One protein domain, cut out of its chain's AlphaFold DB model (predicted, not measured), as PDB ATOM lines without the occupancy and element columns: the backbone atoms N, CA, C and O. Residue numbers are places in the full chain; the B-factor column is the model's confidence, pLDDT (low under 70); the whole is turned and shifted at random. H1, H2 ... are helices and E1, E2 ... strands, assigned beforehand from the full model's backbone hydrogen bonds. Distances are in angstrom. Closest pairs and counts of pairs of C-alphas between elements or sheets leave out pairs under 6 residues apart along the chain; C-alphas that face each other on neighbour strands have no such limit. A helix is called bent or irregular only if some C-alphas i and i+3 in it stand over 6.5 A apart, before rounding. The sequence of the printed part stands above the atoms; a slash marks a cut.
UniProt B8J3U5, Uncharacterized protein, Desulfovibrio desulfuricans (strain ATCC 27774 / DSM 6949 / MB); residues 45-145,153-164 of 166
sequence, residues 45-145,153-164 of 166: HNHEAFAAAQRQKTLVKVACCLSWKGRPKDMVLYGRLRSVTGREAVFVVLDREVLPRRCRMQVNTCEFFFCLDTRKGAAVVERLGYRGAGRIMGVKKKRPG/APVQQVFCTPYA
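This is residues 45 to 145 and 153 to 164 of the 166 residues of an uncharacterized protein of Desulfovibrio desulfuricans (strain ATCC 27774 / DSM 6949 / MB) (UniProt B8J3U5). Six strands, four of them (E1, E2, E3 and E5) bent, close into a small barrel, and the short helix H1 caps one end of it, lying outside the ring. Round the ring run E1, E2, E3, E6, E5, E4 and back to E1, with neighbours antiparallel throughout; the ring is thinnest between E3 and E6, where two N and O pairs are within hydrogen-bond range. The printed part has 113 residues, with one named helix and then six named strands along the chain, and its class is mostly strand. It is compact, with a radius of gyration of the C-alphas of 13.8 A, and rounded, spanning 37 by 35 by 35 A.

Start at H1, residues 45 to 55, where every O i to N i+4 pair is within hydrogen-bond range. E1, residues 59 to 68, and E2, residues 71 to 85, form a hairpin; look at N 62 and O 77, 2.8 A apart. H1 is on the barrel at a height over the sheet of 7.4 A; its closest C-alphas to E2 are those of Gln 54 and Leu 81, 4.9 A apart. E3, residues 88 to 98, makes a hairpin with E2, with N 82 and O 90 at 2.8 A. E1, E2 and E3 are a meander, each strand the antiparallel neighbour of the one before. E4, residues 109 to 116, is apart from E3 but pairs with E1, N 63 and O 111 being 2.8 A apart; E1 to E4 are a Greek key, four strands in a row of which three, E1, E2 and E3, are a meander and the first, E1, is the antiparallel neighbour of the fourth, E4. E5, residues 126 to 141, forms a hairpin with E4, with N 134 and O 110 at 2.7 A. E6, residues 156 to 163, has E5 on one side, N 163 and O 133 at 2.8 A, and E3 on the other side, N 91 and O 158 at 3.2 A.

Find C-alpha 45 at (-34.263, 37.615, 15.284); from there H1 runs 15.7 A to C-alpha 55. E1 measures 23.2 A and bends by 74 degrees at residue 65; E2 measures 30.5 A and bends by 90 degrees at residue 80. E3 covers 24.5 A and bends by 83 degrees at residue 95. E4 covers 23.3 A; E5, 29.1 A long, starts at (-55.710, 34.139, 14.109) and bends by 103 degrees at residue 129. E6 runs 21.3 A to C-alpha 163 at (-37.497, 47.802, 9.668).

The C-alphas farthest apart, those of Gly 70 and Arg 119, are 39.2 A apart. Residues 146 to 152 are not printed, and C-alphas 145 and 153 stand 11.8 A apart across the cut. Of the links printed whole, none is long. The mean pLDDT of the printed part is 72.8; look for values under 70 at residues 45 to 46, 116 to 130, 138 to 145 and 153 to 164 of this model.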
ATOM      1  N   HIS A  45     -32.950  38.162  14.967       55.22
ATOM      2  CA  HIS A  45     -34.263  37.615  15.284       55.22
ATOM      3  C   HIS A  45     -35.288  37.647  14.129       55.22
ATOM      4  O   HIS A  45     -36.172  36.791  14.059       55.22
ATOM      5  N   ASN A  46     -35.179  38.609  13.204       66.31
ATOM      6  CA  ASN A  46     -36.119  38.769  12.094       66.31
ATOM      7  C   ASN A  46     -35.855  37.753  10.972       66.31
ATOM      8  O   ASN A  46     -36.794  37.230  10.375       66.31
ATOM      9  N   HIS A  47     -34.591  37.426  10.692       74.12
ATOM     10  CA  HIS A  47     -34.244  36.465   9.639       74.12
ATOM     11  C   HIS A  47     -34.747  35.062   9.978       74.12
ATOM     12  O   HIS A  47     -35.350  34.396   9.137       74.12
ATOM     13  N   GLU A  48     -34.572  34.637  11.228       76.69
ATOM     14  CA  GLU A  48     -35.038  33.331  11.691       76.69
ATOM     15  C   GLU A  48     -36.558  33.196  11.606       76.69
ATOM     16  O   GLU A  48     -37.049  32.160  11.159       76.69
ATOM     17  N   ALA A  49     -37.301  34.254  11.946       77.12
ATOM     18  CA  ALA A  49     -38.757  34.268  11.860       77.12
ATOM     19  C   ALA A  49     -39.247  34.115  10.408       77.12
ATOM     20  O   ALA A  49     -40.123  33.297  10.126       77.12
ATOM     21  N   PHE A  50     -38.647  34.844   9.462       79.69
ATOM     22  CA  PHE A  50     -38.967  34.712   8.037       79.69
ATOM     23  C   PHE A  50     -38.552  33.345   7.476       79.69
ATOM     24  O   PHE A  50     -39.320  32.726   6.737       79.69
ATOM     25  N   ALA A  51     -37.374  32.841   7.847       83.19
ATOM     26  CA  ALA A  51     -36.907  31.520   7.435       83.19
ATOM     27  C   ALA A  51     -37.805  30.401   7.993       83.19
ATOM     28  O   ALA A  51     -38.124  29.446   7.283       83.19
ATOM     29  N   ALA A  52     -38.268  30.526   9.240       83.19
ATOM     30  CA  ALA A  52     -39.237  29.615   9.837       83.19
ATOM     31  C   ALA A  52     -40.585  29.673   9.105       83.19
ATOM     32  O   ALA A  52     -41.088  28.627   8.692       83.19
ATOM     33  N   ALA A  53     -41.114  30.874   8.851       82.44
ATOM     34  CA  ALA A  53     -42.356  31.067   8.102       82.44
ATOM     35  C   ALA A  53     -42.277  30.493   6.674       82.44
ATOM     36  O   ALA A  53     -43.238  29.894   6.188       82.44
ATOM     37  N   GLN A  54     -41.120  30.609   6.012       86.56
ATOM     38  CA  GLN A  54     -40.865  29.968   4.720       86.56
ATOM     39  C   GLN A  54     -40.897  28.435   4.835       86.56
ATOM     40  O   GLN A  54     -41.624  27.786   4.081       86.56
ATOM     41  N   ARG A  55     -40.138  27.843   5.773       86.81
ATOM     42  CA  ARG A  55     -40.072  26.379   5.966       86.81
ATOM     43  C   ARG A  55     -41.436  25.778   6.301       86.81
ATOM     44  O   ARG A  55     -41.787  24.725   5.778       86.81
ATOM     45  N   GLN A  56     -42.212  26.470   7.131       84.62
ATOM     46  CA  GLN A  56     -43.540  26.042   7.571       84.62
ATOM     47  C   GLN A  56     -44.654  26.380   6.570       84.62
ATOM     48  O   GLN A  56     -45.800  25.990   6.778       84.62
ATOM     49  N   LYS A  57     -44.340  27.076   5.464       84.56
ATOM     50  CA  LYS A  57     -45.321  27.553   4.471       84.56
ATOM     51  C   LYS A  57     -46.453  28.374   5.112       84.56
ATOM     52  O   LYS A  57     -47.599  28.322   4.655       84.56
ATOM     53  N   THR A  58     -46.112  29.143   6.142       82.00
ATOM     54  CA  THR A  58     -47.031  29.977   6.918       82.00
ATOM     55  C   THR A  58     -47.706  31.007   6.020       82.00
ATOM     56  O   THR A  58     -47.073  31.588   5.130       82.00
ATOM     57  N   LEU A  59     -49.004  31.231   6.237       85.31
ATOM     58  CA  LEU A  59     -49.725  32.299   5.559       85.31
ATOM     59  C   LEU A  59     -49.232  33.649   6.095       85.31
ATOM     60  O   LEU A  59     -49.128  33.859   7.301       85.31
ATOM     61  N   VAL A  60     -48.927  34.573   5.195       83.19
ATOM     62  CA  VAL A  60     -48.477  35.923   5.524       83.19
ATOM     63  C   VAL A  60     -49.470  36.917   4.942       83.19
ATOM     64  O   VAL A  60     -49.768  36.886   3.744       83.19
ATOM     65  N   LYS A  61     -49.968  37.807   5.799       87.31
ATOM     66  CA  LYS A  61     -50.772  38.968   5.419       87.31
ATOM     67  C   LYS A  61     -49.855  40.176   5.279       87.31
ATOM     68  O   LYS A  61     -49.088  40.468   6.188       87.31
ATOM     69  N   VAL A  62     -49.967  40.904   4.176       84.75
ATOM     70  CA  VAL A  62     -49.197  42.118   3.893       84.75
ATOM     71  C   VAL A  62     -50.161  43.258   3.580       84.75
ATOM     72  O   VAL A  62     -50.871  43.209   2.581       84.75
ATOM     73  N   ALA A  63     -50.196  44.285   4.423       88.44
ATOM     74  CA  ALA A  63     -50.850  45.554   4.115       88.44
ATOM     75  C   ALA A  63     -49.831  46.482   3.445       88.44
ATOM     76  O   ALA A  63     -48.726  46.626   3.957       88.44
ATOM     77  N   CYS A  64     -50.149  47.092   2.308       85.88
ATOM     78  CA  CYS A  64     -49.197  47.929   1.567       85.88
ATOM     79  C   CYS A  64     -49.888  48.979   0.697       85.88
ATOM     80  O   CYS A  64     -51.051  48.788   0.349       85.88
ATOM     81  N   CYS A  65     -49.173  50.024   0.259       87.06
ATOM     82  CA  CYS A  65     -49.629  50.883  -0.846       87.06
ATOM     83  C   CYS A  65     -48.763  50.665  -2.093       87.06
ATOM     84  O   CYS A  65     -47.537  50.777  -2.055       87.06
ATOM     85  N   LEU A  66     -49.408  50.334  -3.213       84.12
ATOM     86  CA  LEU A  66     -48.762  50.023  -4.490       84.12
ATOM     87  C   LEU A  66     -49.430  50.764  -5.646       84.12
ATOM     88  O   LEU A  66     -50.594  51.156  -5.566       84.12
ATOM     89  N   SER A  67     -48.704  50.928  -6.755       82.75
ATOM     90  CA  SER A  67     -49.291  51.465  -7.985       82.75
ATOM     91  C   SER A  67     -50.228  50.435  -8.626       82.75
ATOM     92  O   SER A  67     -49.806  49.379  -9.106       82.75
ATOM     93  N   TRP A  68     -51.521  50.752  -8.643       80.50
ATOM     94  CA  TRP A  68     -52.589  49.947  -9.219       80.50
ATOM     95  C   TRP A  68     -53.344  50.754 -10.275       80.50
ATOM     96  O   TRP A  68     -53.885  51.821  -9.990       80.50
ATOM     97  N   LYS A  69     -53.380  50.250 -11.517       83.31
ATOM     98  CA  LYS A  69     -53.961  50.961 -12.677       83.31
ATOM     99  C   LYS A  69     -53.436  52.408 -12.810       83.31
ATOM    100  O   LYS A  69     -54.195  53.330 -13.081       83.31
ATOM    101  N   GLY A  70     -52.138  52.601 -12.564       82.56
ATOM    102  CA  GLY A  70     -51.466  53.902 -12.659       82.56
ATOM    103  C   GLY A  70     -51.664  54.832 -11.457       82.56
ATOM    104  O   GLY A  70     -51.179  55.956 -11.498       82.56
ATOM    105  N   ARG A  71     -52.350  54.400 -10.387       86.31
ATOM    106  CA  ARG A  71     -52.566  55.217  -9.181       86.31
ATOM    107  C   ARG A  71     -52.161  54.474  -7.904       86.31
ATOM    108  O   ARG A  71     -52.412  53.274  -7.813       86.31
ATOM    109  N   PRO A  72     -51.598  55.158  -6.896       86.56
ATOM    110  CA  PRO A  72     -51.377  54.572  -5.576       86.56
ATOM    111  C   PRO A  72     -52.673  54.062  -4.940       86.56
ATOM    112  O   PRO A  72     -53.670  54.790  -4.865       86.56
ATOM    113  N   LYS A  73     -52.663  52.812  -4.474       88.44
ATOM    114  CA  LYS A  73     -53.770  52.185  -3.751       88.44
ATOM    115  C   LYS A  73     -53.259  51.367  -2.577       88.44
ATOM    116  O   LYS A  73     -52.339  50.569  -2.741       88.44
ATOM    117  N   ASP A  74     -53.917  51.539  -1.433       88.69
ATOM    118  CA  ASP A  74     -53.758  50.636  -0.298       88.69
ATOM    119  C   ASP A  74     -54.393  49.285  -0.640       88.69
ATOM    120  O   ASP A  74     -55.507  49.214  -1.171       88.69
ATOM    121  N   MET A  75     -53.688  48.211  -0.320       87.56
ATOM    122  CA  MET A  75     -54.095  46.841  -0.585       87.56
ATOM    123  C   MET A  75     -53.728  45.947   0.592       87.56
ATOM    124  O   MET A  75     -52.768  46.214   1.320       87.56
ATOM    125  N   VAL A  76     -54.471  44.856   0.735       88.44
ATOM    126  CA  VAL A  76     -54.119  43.729   1.594       88.44
ATOM    127  C   VAL A  76     -53.823  42.539   0.696       88.44
ATOM    128  O   VAL A  76     -54.602  42.204  -0.191       88.44
ATOM    129  N   LEU A  77     -52.671  41.918   0.898       85.31
ATOM    130  CA  LEU A  77     -52.226  40.747   0.163       85.31
ATOM    131  C   LEU A  77     -52.106  39.578   1.132       85.31
ATOM    132  O   LEU A  77     -51.559  39.731   2.223       85.31
ATOM    133  N   TYR A  78     -52.554  38.407   0.709       85.06
ATOM    134  CA  TYR A  78     -52.382  37.157   1.437       85.06
ATOM    135  C   TYR A  78     -51.527  36.226   0.598       85.06
ATOM    136  O   TYR A  78     -51.722  36.111  -0.611       85.06
ATOM    137  N   GLY A  79     -50.546  35.575   1.211       86.00
ATOM    138  CA  GLY A  79     -49.596  34.773   0.456       86.00
ATOM    139  C   GLY A  79     -48.626  33.992   1.320       86.00
ATOM    140  O   GLY A  79     -48.835  33.829   2.515       86.00
ATOM    141  N   ARG A  80     -47.552  33.496   0.710       86.56
ATOM    142  CA  ARG A  80     -46.510  32.714   1.394       86.56
ATOM    143  C   ARG A  80     -45.123  33.157   0.957       86.56
ATOM    144  O   ARG A  80     -44.946  33.663  -0.150       86.56
ATOM    145  N   LEU A  81     -44.124  32.934   1.804       85.81
ATOM    146  CA  LEU A  81     -42.727  33.177   1.452       85.81
ATOM    147  C   LEU A  81     -42.191  32.010   0.615       85.81
ATOM    148  O   LEU A  81     -42.270  30.854   1.025       85.81
ATOM    149  N   ARG A  82     -41.650  32.305  -0.569       84.81
ATOM    150  CA  ARG A  82     -41.015  31.320  -1.457       84.81
ATOM    151  C   ARG A  82     -39.542  31.123  -1.123       84.81
ATOM    152  O   ARG A  82     -39.073  29.990  -1.102       84.81
ATOM    153  N   SER A  83     -38.825  32.220  -0.908       82.19
ATOM    154  CA  SER A  83     -37.407  32.231  -0.553       82.19
ATOM    155  C   SER A  83     -37.114  33.382   0.393       82.19
ATOM    156  O   SER A  83     -37.730  34.441   0.277       82.19
ATOM    157  N   VAL A  84     -36.176  33.167   1.306       83.06
ATOM    158  CA  VAL A  84     -35.603  34.181   2.189       83.06
ATOM    159  C   VAL A  84     -34.091  34.100   2.015       83.06
ATOM    160  O   VAL A  84     -33.513  33.018   2.102       83.06
ATOM    161  N   THR A  85     -33.454  35.215   1.677       78.81
ATOM    162  CA  THR A  85     -32.013  35.288   1.424       78.81
ATOM    163  C   THR A  85     -31.484  36.586   2.006       78.81
ATOM    164  O   THR A  85     -31.774  37.672   1.504       78.81
ATOM    165  N   GLY A  86     -30.727  36.481   3.099       75.31
ATOM    166  CA  GLY A  86     -30.226  37.647   3.820       75.31
ATOM    167  C   GLY A  86     -31.371  38.558   4.268       75.31
ATOM    168  O   GLY A  86     -32.160  38.187   5.131       75.31
ATOM    169  N   ARG A  87     -31.456  39.752   3.667       70.19
ATOM    170  CA  ARG A  87     -32.453  40.787   3.999       70.19
ATOM    171  C   ARG A  87     -33.664  40.807   3.067       70.19
ATOM    172  O   ARG A  87     -34.502  41.697   3.173       70.19
ATOM    173  N   GLU A  88     -33.748  39.866   2.139       75.19
ATOM    174  CA  GLU A  88     -34.789  39.848   1.121       75.19
ATOM    175  C   GLU A  88     -35.635  38.594   1.244       75.19
ATOM    176  O   GLU A  88     -35.133  37.480   1.407       75.19
ATOM    177  N   ALA A  89     -36.944  38.771   1.122       79.00
ATOM    178  CA  ALA A  89     -37.877  37.667   1.026       79.00
ATOM    179  C   ALA A  89     -38.694  37.792  -0.256       79.00
ATOM    180  O   ALA A  89     -39.165  38.873  -0.595       79.00
ATOM    181  N   VAL A  90     -38.894  36.677  -0.951       82.56
ATOM    182  CA  VAL A  90     -39.779  36.594  -2.112       82.56
ATOM    183  C   VAL A  90     -41.148  36.148  -1.627       82.56
ATOM    184  O   VAL A  90     -41.379  34.963  -1.384       82.56
ATOM    185  N   PHE A  91     -42.071  37.093  -1.510       81.50
ATOM    186  CA  PHE A  91     -43.461  36.813  -1.166       81.50
ATOM    187  C   PHE A  91     -44.278  36.459  -2.413       81.50
ATOM    188  O   PHE A  91     -44.238  37.176  -3.406       81.50
ATOM    189  N   VAL A  92     -45.018  35.353  -2.371       84.19
ATOM    190  CA  VAL A  92     -45.928  34.903  -3.430       84.19
ATOM    191  C   VAL A  92     -47.357  35.180  -2.993       84.19
ATOM    192  O   VAL A  92     -47.863  34.529  -2.081       84.19
ATOM    193  N   VAL A  93     -48.000  36.131  -3.670       82.44
ATOM    194  CA  VAL A  93     -49.412  36.475  -3.457       82.44
ATOM    195  C   VAL A  93     -50.315  35.331  -3.923       82.44
ATOM    196  O   VAL A  93     -50.211  34.887  -5.067       82.44
ATOM    197  N   LEU A  94     -51.204  34.894  -3.036       82.88
ATOM    198  CA  LEU A  94     -52.281  33.936  -3.284       82.88
ATOM    199  C   LEU A  94     -53.621  34.654  -3.467       82.88
ATOM    200  O   LEU A  94     -54.372  34.307  -4.372       82.88
ATOM    201  N   ASP A  95     -53.881  35.676  -2.650       81.06
ATOM    202  CA  ASP A  95     -55.104  36.477  -2.704       81.06
ATOM    203  C   ASP A  95     -54.821  37.970  -2.459       81.06
ATOM    204  O   ASP A  95     -53.789  38.340  -1.883       81.06
ATOM    205  N   ARG A  96     -55.705  38.840  -2.957       85.19
ATOM    206  CA  ARG A  96     -55.557  40.296  -2.914       85.19
ATOM    207  C   ARG A  96     -56.891  40.999  -2.668       85.19
ATOM    208  O   ARG A  96     -57.887  40.719  -3.325       85.19
ATOM    209  N   GLU A  97     -56.844  42.050  -1.866       88.06
ATOM    210  CA  GLU A  97     -57.953  42.968  -1.626       88.06
ATOM    211  C   GLU A  97     -57.485  44.410  -1.873       88.06
ATOM    212  O   GLU A  97     -56.460  44.845  -1.342       88.06
ATOM    213  N   VAL A  98     -58.214  45.168  -2.700       88.06
ATOM    214  CA  VAL A  98     -57.971  46.608  -2.896       88.06
ATOM    215  C   VAL A  98     -58.864  47.369  -1.931       88.06
ATOM    216  O   VAL A  98     -60.085  47.292  -2.042       88.06
ATOM    217  N   LEU A  99     -58.276  48.145  -1.022       87.88
ATOM    218  CA  LEU A  99     -59.066  48.855  -0.024       87.88
ATOM    219  C   LEU A  99     -59.796  50.050  -0.671       87.88
ATOM    220  O   LEU A  99     -59.145  50.892  -1.305       87.88
ATOM    221  N   PRO A 100     -61.126  50.189  -0.498       86.94
ATOM    222  CA  PRO A 100     -61.928  51.252  -1.107       86.94
ATOM    223  C   PRO A 100     -61.798  52.580  -0.337       86.94
ATOM    224  O   PRO A 100     -62.780  53.237  -0.009       86.94
ATOM    225  N   ARG A 101     -60.568  52.987  -0.017       84.62
ATOM    226  CA  ARG A 101     -60.263  54.189   0.771       84.62
ATOM    227  C   ARG A 101     -59.149  55.017   0.130       84.62
ATOM    228  O   ARG A 101     -58.476  54.574  -0.803       84.62
ATOM    229  N   ARG A 102     -58.939  56.237   0.640       83.50
ATOM    230  CA  ARG A 102     -57.748  57.039   0.307       83.50
ATOM    231  C   ARG A 102     -56.493  56.315   0.821       83.50
ATOM    232  O   ARG A 102     -56.527  55.810   1.941       83.50
ATOM    233  N   CYS A 103     -55.434  56.250   0.003       84.06
ATOM    234  CA  CYS A 103     -54.170  55.608   0.393       84.06
ATOM    235  C   CYS A 103     -53.595  56.361   1.604       84.06
ATOM    236  O   CYS A 103     -53.484  57.587   1.577       84.06
ATOM    237  N   ARG A 104     -53.342  55.625   2.690       85.19
ATOM    238  CA  ARG A 104     -52.788  56.162   3.944       85.19
ATOM    239  C   ARG A 104     -51.318  55.801   4.119       85.19
ATOM    240  O   ARG A 104     -50.631  56.457   4.891       85.19
ATOM    241  N   MET A 105     -50.852  54.751   3.445       81.56
ATOM    242  CA  MET A 105     -49.460  54.313   3.516       81.56
ATOM    243  C   MET A 105     -48.632  55.011   2.436       81.56
ATOM    244  O   MET A 105     -49.142  55.387   1.385       81.56
ATOM    245  N   GLN A 106     -47.332  55.168   2.662       83.12
ATOM    246  CA  GLN A 106     -46.441  55.636   1.605       83.12
ATOM    247  C   GLN A 106     -46.337  54.576   0.492       83.12
ATOM    248  O   GLN A 106     -46.419  53.371   0.738       83.12
ATOM    249  N   VAL A 107     -46.170  55.013  -0.756       82.88
ATOM    250  CA  VAL A 107     -46.002  54.087  -1.884       82.88
ATOM    251  C   VAL A 107     -44.777  53.204  -1.646       82.88
ATOM    252  O   VAL A 107     -43.718  53.693  -1.262       82.88
ATOM    253  N   ASN A 108     -44.929  51.906  -1.909       79.12
ATOM    254  CA  ASN A 108     -43.915  50.871  -1.718       79.12
ATOM    255  C   ASN A 108     -43.522  50.618  -0.255       79.12
ATOM    256  O   ASN A 108     -42.486  50.006  -0.013       79.12
ATOM    257  N   THR A 109     -44.325  51.029   0.724       81.75
ATOM    258  CA  THR A 109     -44.178  50.548   2.105       81.75
ATOM    259  C   THR A 109     -45.221  49.486   2.417       81.75
ATOM    260  O   THR A 109     -46.280  49.407   1.783       81.75
ATOM    261  N   CYS A 110     -44.902  48.625   3.377       82.19
ATOM    262  CA  CYS A 110     -45.787  47.567   3.818       82.19
ATOM    263  C   CYS A 110     -45.687  47.301   5.318       82.19
ATOM    264  O   CYS A 110     -44.665  47.556   5.941       82.19
ATOM    265  N   GLU A 111     -46.731  46.707   5.875       85.44
ATOM    266  CA  GLU A 111     -46.709  46.014   7.154       85.44
ATOM    267  C   GLU A 111     -47.055  44.551   6.908       85.44
ATOM    268  O   GLU A 111     -47.995  44.253   6.168       85.44
ATOM    269  N   PHE A 112     -46.316  43.632   7.516       82.69
ATOM    270  CA  PHE A 112     -46.555  42.201   7.371       82.69
ATOM    271  C   PHE A 112     -46.934  41.564   8.708       82.69
ATOM    272  O   PHE A 112     -46.546  42.035   9.779       82.69
ATOM    273  N   PHE A 113     -47.695  40.475   8.620       83.75
ATOM    274  CA  PHE A 113     -48.187  39.689   9.743       83.75
ATOM    275  C   PHE A 113     -48.109  38.211   9.397       83.75
ATOM    276  O   PHE A 113     -48.587  37.804   8.335       83.75
ATOM    277  N   PHE A 114     -47.547  37.407  10.292       83.69
ATOM    278  CA  PHE A 114     -47.629  35.954  10.175       83.69
ATOM    279  C   PHE A 114     -48.957  35.470  10.758       83.69
ATOM    280  O   PHE A 114     -49.384  35.893  11.834       83.69
ATOM    281  N   CYS A 115     -49.644  34.631   9.997       78.06
ATOM    282  CA  CYS A 115     -50.948  34.088  10.330       78.06
ATOM    283  C   CYS A 115     -50.791  32.608  10.666       78.06
ATOM    284  O   CYS A 115     -50.164  31.878   9.893       78.06
ATOM    285  N   LEU A 116     -51.372  32.150  11.776       67.56
ATOM    286  CA  LEU A 116     -51.486  30.714  12.007       67.56
ATOM    287  C   LEU A 116     -52.731  30.188  11.300       67.56
ATOM    288  O   LEU A 116     -53.798  30.797  11.341       67.56
ATOM    289  N   ASP A 117     -52.559  29.060  10.621       58.81
ATOM    290  CA  ASP A 117     -53.663  28.292  10.064       58.81
ATOM    291  C   ASP A 117     -54.311  27.540  11.233       58.81
ATOM    292  O   ASP A 117     -53.776  26.541  11.725       58.81
ATOM    293  N   THR A 118     -55.409  28.074  11.766       49.62
ATOM    294  CA  THR A 118     -56.208  27.351  12.753       49.62
ATOM    295  C   THR A 118     -56.899  26.214  12.008       49.62
ATOM    296  O   THR A 118     -57.666  26.418  11.070       49.62
ATOM    297  N   ARG A 119     -56.524  24.982  12.368       42.12
ATOM    298  CA  ARG A 119     -56.937  23.740  11.704       42.12
ATOM    299  C   ARG A 119     -58.399  23.790  11.228       42.12
ATOM    300  O   ARG A 119     -59.302  23.907  12.043       42.12
ATOM    301  N   LYS A 120     -58.580  23.603   9.914       44.97
ATOM    302  CA  LYS A 120     -59.803  23.164   9.211       44.97
ATOM    303  C   LYS A 120     -61.122  23.732   9.763       44.97
ATOM    304  O   LYS A 120     -61.797  23.084  10.554       44.97
ATOM    305  N   GLY A 121     -61.558  24.856   9.198       46.50
ATOM    306  CA  GLY A 121     -62.987  25.204   9.144       46.50
ATOM    307  C   GLY A 121     -63.400  26.492   9.846       46.50
ATOM    308  O   GLY A 121     -64.537  26.916   9.671       46.50
ATOM    309  N   ALA A 122     -62.507  27.163  10.572       41.28
ATOM    310  CA  ALA A 122     -62.798  28.490  11.095       41.28
ATOM    311  C   ALA A 122     -62.296  29.553  10.111       41.28
ATOM    312  O   ALA A 122     -61.106  29.631   9.819       41.28
ATOM    313  N   ALA A 123     -63.196  30.412   9.631       46.38
ATOM    314  CA  ALA A 123     -62.897  31.628   8.864       46.38
ATOM    315  C   ALA A 123     -62.168  32.703   9.706       46.38
ATOM    316  O   ALA A 123     -62.360  33.904   9.526       46.38
ATOM    317  N   VAL A 124     -61.355  32.270  10.669       48.66
ATOM    318  CA  VAL A 124     -60.687  33.103  11.656       48.66
ATOM    319  C   VAL A 124     -59.194  32.905  11.467       48.66
ATOM    320  O   VAL A 124     -58.584  31.981  11.999       48.66
ATOM    321  N   VAL A 125     -58.607  33.795  10.668       53.25
ATOM    322  CA  VAL A 125     -57.156  33.938  10.575       53.25
ATOM    323  C   VAL A 125     -56.675  34.540  11.896       53.25
ATOM    324  O   VAL A 125     -56.686  35.760  12.070       53.25
ATOM    325  N   GLU A 126     -56.293  33.688  12.848       52.22
ATOM    326  CA  GLU A 126     -55.710  34.139  14.109       52.22
ATOM    327  C   GLU A 126     -54.325  34.758  13.859       52.22
ATOM    328  O   GLU A 126     -53.433  34.191  13.214       52.22
ATOM    329  N   ARG A 127     -54.169  35.995  14.335       55.59
ATOM    330  CA  ARG A 127     -52.983  36.830  14.146       55.59
ATOM    331  C   ARG A 127     -51.975  36.484  15.233       55.59
ATOM    332  O   ARG A 127     -52.049  37.025  16.331       55.59
ATOM    333  N   LEU A 128     -51.040  35.593  14.933       56.56
ATOM    334  CA  LEU A 128     -50.106  35.079  15.930       56.56
ATOM    335  C   LEU A 128     -48.689  35.609  15.697       56.56
ATOM    336  O   LEU A 128     -47.914  35.135  14.872       56.56
ATOM    337  N   GLY A 129     -48.362  36.628  16.485       60.69
ATOM    338  CA  GLY A 129     -47.050  36.732  17.117       60.69
ATOM    339  C   GLY A 129     -46.023  37.647  16.461       60.69
ATOM    340  O   GLY A 129     -45.255  38.264  17.190       60.69
ATOM    341  N   TYR A 130     -46.001  37.795  15.133       65.12
ATOM    342  CA  TYR A 130     -44.934  38.563  14.478       65.12
ATOM    343  C   TYR A 130     -45.470  39.599  13.481       65.12
ATOM    344  O   TYR A 130     -46.106  39.263  12.478       65.12
ATOM    345  N   ARG A 131     -45.212  40.877  13.793       76.25
ATOM    346  CA  ARG A 131     -45.511  42.063  12.979       76.25
ATOM    347  C   ARG A 131     -44.214  42.799  12.684       76.25
ATOM    348  O   ARG A 131     -43.413  43.005  13.590       76.25
ATOM    349  N   GLY A 132     -44.084  43.317  11.470       77.25
ATOM    350  CA  GLY A 132     -43.086  44.338  11.171       77.25
ATOM    351  C   GLY A 132     -43.511  45.250  10.030       77.25
ATOM    352  O   GLY A 132     -44.426  44.935   9.268       77.25
ATOM    353  N   ALA A 133     -42.846  46.397   9.932       80.62
ATOM    354  CA  ALA A 133     -42.915  47.269   8.767       80.62
ATOM    355  C   ALA A 133     -41.831  46.860   7.771       80.62
ATOM    356  O   ALA A 133     -40.799  46.351   8.184       80.62
ATOM    357  N   GLY A 134     -42.024  47.109   6.483       78.06
ATOM    358  CA  GLY A 134     -40.998  46.895   5.476       78.06
ATOM    359  C   GLY A 134     -41.205  47.695   4.200       78.06
ATOM    360  O   GLY A 134     -42.167  48.456   4.071       78.06
ATOM    361  N   ARG A 135     -40.278  47.538   3.256       79.25
ATOM    362  CA  ARG A 135     -40.313  48.217   1.954       79.25
ATOM    363  C   ARG A 135     -40.433  47.226   0.814       79.25
ATOM    364  O   ARG A 135     -39.700  46.254   0.794       79.25
ATOM    365  N   ILE A 136     -41.297  47.524  -0.149       79.88
ATOM    366  CA  ILE A 136     -41.492  46.758  -1.377       79.88
ATOM    367  C   ILE A 136     -40.480  47.220  -2.425       79.88
ATOM    368  O   ILE A 136     -40.597  48.329  -2.942       79.88
ATOM    369  N   MET A 137     -39.510  46.378  -2.779       72.56
ATOM    370  CA  MET A 137     -38.490  46.776  -3.769       72.56
ATOM    371  C   MET A 137     -38.945  46.622  -5.222       72.56
ATOM    372  O   MET A 137     -38.397  47.238  -6.130       72.56
ATOM    373  N   GLY A 138     -39.955  45.795  -5.469       67.94
ATOM    374  CA  GLY A 138     -40.435  45.549  -6.816       67.94
ATOM    375  C   GLY A 138     -41.638  44.633  -6.822       67.94
ATOM    376  O   GLY A 138     -41.894  43.914  -5.859       67.94
ATOM    377  N   VAL A 139     -42.376  44.685  -7.928       69.06
ATOM    378  CA  VAL A 139     -43.514  43.817  -8.215       69.06
ATOM    379  C   VAL A 139     -43.253  43.163  -9.559       69.06
ATOM    380  O   VAL A 139     -43.461  43.764 -10.612       69.06
ATOM    381  N   LYS A 140     -42.805  41.908  -9.544       67.06
ATOM    382  CA  LYS A 140     -42.727  41.124 -10.778       67.06
ATOM    383  C   LYS A 140     -44.094  40.512 -11.028       67.06
ATOM    384  O   LYS A 140     -44.532  39.700 -10.228       67.06
ATOM    385  N   LYS A 141     -44.765  40.888 -12.119       62.06
ATOM    386  CA  LYS A 141     -45.955  40.174 -12.605       62.06
ATOM    387  C   LYS A 141     -45.479  39.045 -13.508       62.06
ATOM    388  O   LYS A 141     -44.907  39.310 -14.566       62.06
ATOM    389  N   LYS A 142     -45.706  37.787 -13.128       48.25
ATOM    390  CA  LYS A 142     -45.549  36.690 -14.092       48.25
ATOM    391  C   LYS A 142     -46.623  36.879 -15.169       48.25
ATOM    392  O   LYS A 142     -47.803  36.928 -14.831       48.25
ATOM    393  N   ARG A 143     -46.234  37.055 -16.441       42.28
ATOM    394  CA  ARG A 143     -47.211  37.049 -17.543       42.28
ATOM    395  C   ARG A 143     -47.961  35.712 -17.475       42.28
ATOM    396  O   ARG A 143     -47.291  34.692 -17.276       42.28
ATOM    397  N   PRO A 144     -49.300  35.686 -17.589       42.94
ATOM    398  CA  PRO A 144     -49.992  34.421 -17.762       42.94
ATOM    399  C   PRO A 144     -49.385  33.733 -18.990       42.94
ATOM    400  O   PRO A 144     -49.196  34.367 -20.032       42.94
ATOM    401  N   GLY A 145     -48.995  32.464 -18.842       41.88
ATOM    402  CA  GLY A 145     -48.690  31.630 -20.001       41.88
ATOM    403  C   GLY A 145     -49.900  31.680 -20.930       41.88
ATOM    404  O   GLY A 145     -51.029  31.687 -20.449       41.88
ATOM    405  N   ALA A 153     -54.707  35.604 -10.537       41.09
ATOM    406  CA  ALA A 153     -54.062  36.848 -10.920       41.09
ATOM    407  C   ALA A 153     -52.540  36.822 -10.626       41.09
ATOM    408  O   ALA A 153     -52.104  36.182  -9.670       41.09
ATOM    409  N   PRO A 154     -51.713  37.525 -11.426       42.34
ATOM    410  CA  PRO A 154     -50.288  37.243 -11.577       42.34
ATOM    411  C   PRO A 154     -49.553  37.188 -10.241       42.34
ATOM    412  O   PRO A 154     -49.716  38.093  -9.416       42.34
ATOM    413  N   VAL A 155     -48.715  36.152 -10.094       45.84
ATOM    414  CA  VAL A 155     -47.750  35.970  -9.001       45.84
ATOM    415  C   VAL A 155     -46.956  37.255  -8.874       45.84
ATOM    416  O   VAL A 155     -46.121  37.547  -9.727       45.84
ATOM    417  N   GLN A 156     -47.291  38.029  -7.854       52.50
ATOM    418  CA  GLN A 156     -46.685  39.301  -7.522       52.50
ATOM    419  C   GLN A 156     -45.611  39.003  -6.489       52.50
ATOM    420  O   GLN A 156     -45.926  38.656  -5.357       52.50
ATOM    421  N   GLN A 157     -44.352  39.053  -6.922       51.41
ATOM    422  CA  GLN A 157     -43.217  38.940  -6.011       51.41
ATOM    423  C   GLN A 157     -43.017  40.278  -5.330       51.41
ATOM    424  O   GLN A 157     -42.787  41.261  -6.027       51.41
ATOM    425  N   VAL A 158     -43.143  40.301  -4.009       54.50
ATOM    426  CA  VAL A 158     -42.872  41.474  -3.178       54.50
ATOM    427  C   VAL A 158     -41.589  41.183  -2.414       54.50
ATOM    428  O   VAL A 158     -41.534  40.203  -1.674       54.50
ATOM    429  N   PHE A 159     -40.566  42.002  -2.651       52.34
ATOM    430  CA  PHE A 159     -39.310  41.986  -1.905       52.34
ATOM    431  C   PHE A 159     -39.468  42.892  -0.697       52.34
ATOM    432  O   PHE A 159     -39.701  44.078  -0.909       52.34
ATOM    433  N   CYS A 160     -39.372  42.352   0.518       51.88
ATOM    434  CA  CYS A 160     -39.555  43.112   1.755       51.88
ATOM    435  C   CYS A 160     -38.278  43.145   2.598       51.88
ATOM    436  O   CYS A 160     -37.740  42.086   2.913       51.88
ATOM    437  N   THR A 161     -37.871  44.335   3.043       49.50
ATOM    438  CA  THR A 161     -36.904  44.529   4.135       49.50
ATOM    439  C   THR A 161     -37.643  44.948   5.410       49.50
ATOM    440  O   THR A 161     -38.172  46.056   5.438       49.50
ATOM    441  N   PRO A 162     -37.748  44.122   6.468       49.59
ATOM    442  CA  PRO A 162     -38.228  44.576   7.763       49.59
ATOM    443  C   PRO A 162     -37.394  45.731   8.331       49.59
ATOM    444  O   PRO A 162     -36.169  45.641   8.399       49.59
ATOM    445  N   TYR A 163     -38.066  46.788   8.783       46.72
ATOM    446  CA  TYR A 163     -37.497  47.802   9.668       46.72
ATOM    447  C   TYR A 163     -37.714  47.384  11.124       46.72
ATOM    448  O   TYR A 163     -38.771  46.851  11.473       46.72
ATOM    449  N   ALA A 164     -36.735  47.665  11.985       35.12
ATOM    450  CA  ALA A 164     -36.990  47.749  13.416       35.12
ATOM    451  C   ALA A 164     -37.995  48.889  13.652       35.12
ATOM    452  O   ALA A 164     -37.780  50.012  13.189       35.12
TER     453      ALA A 164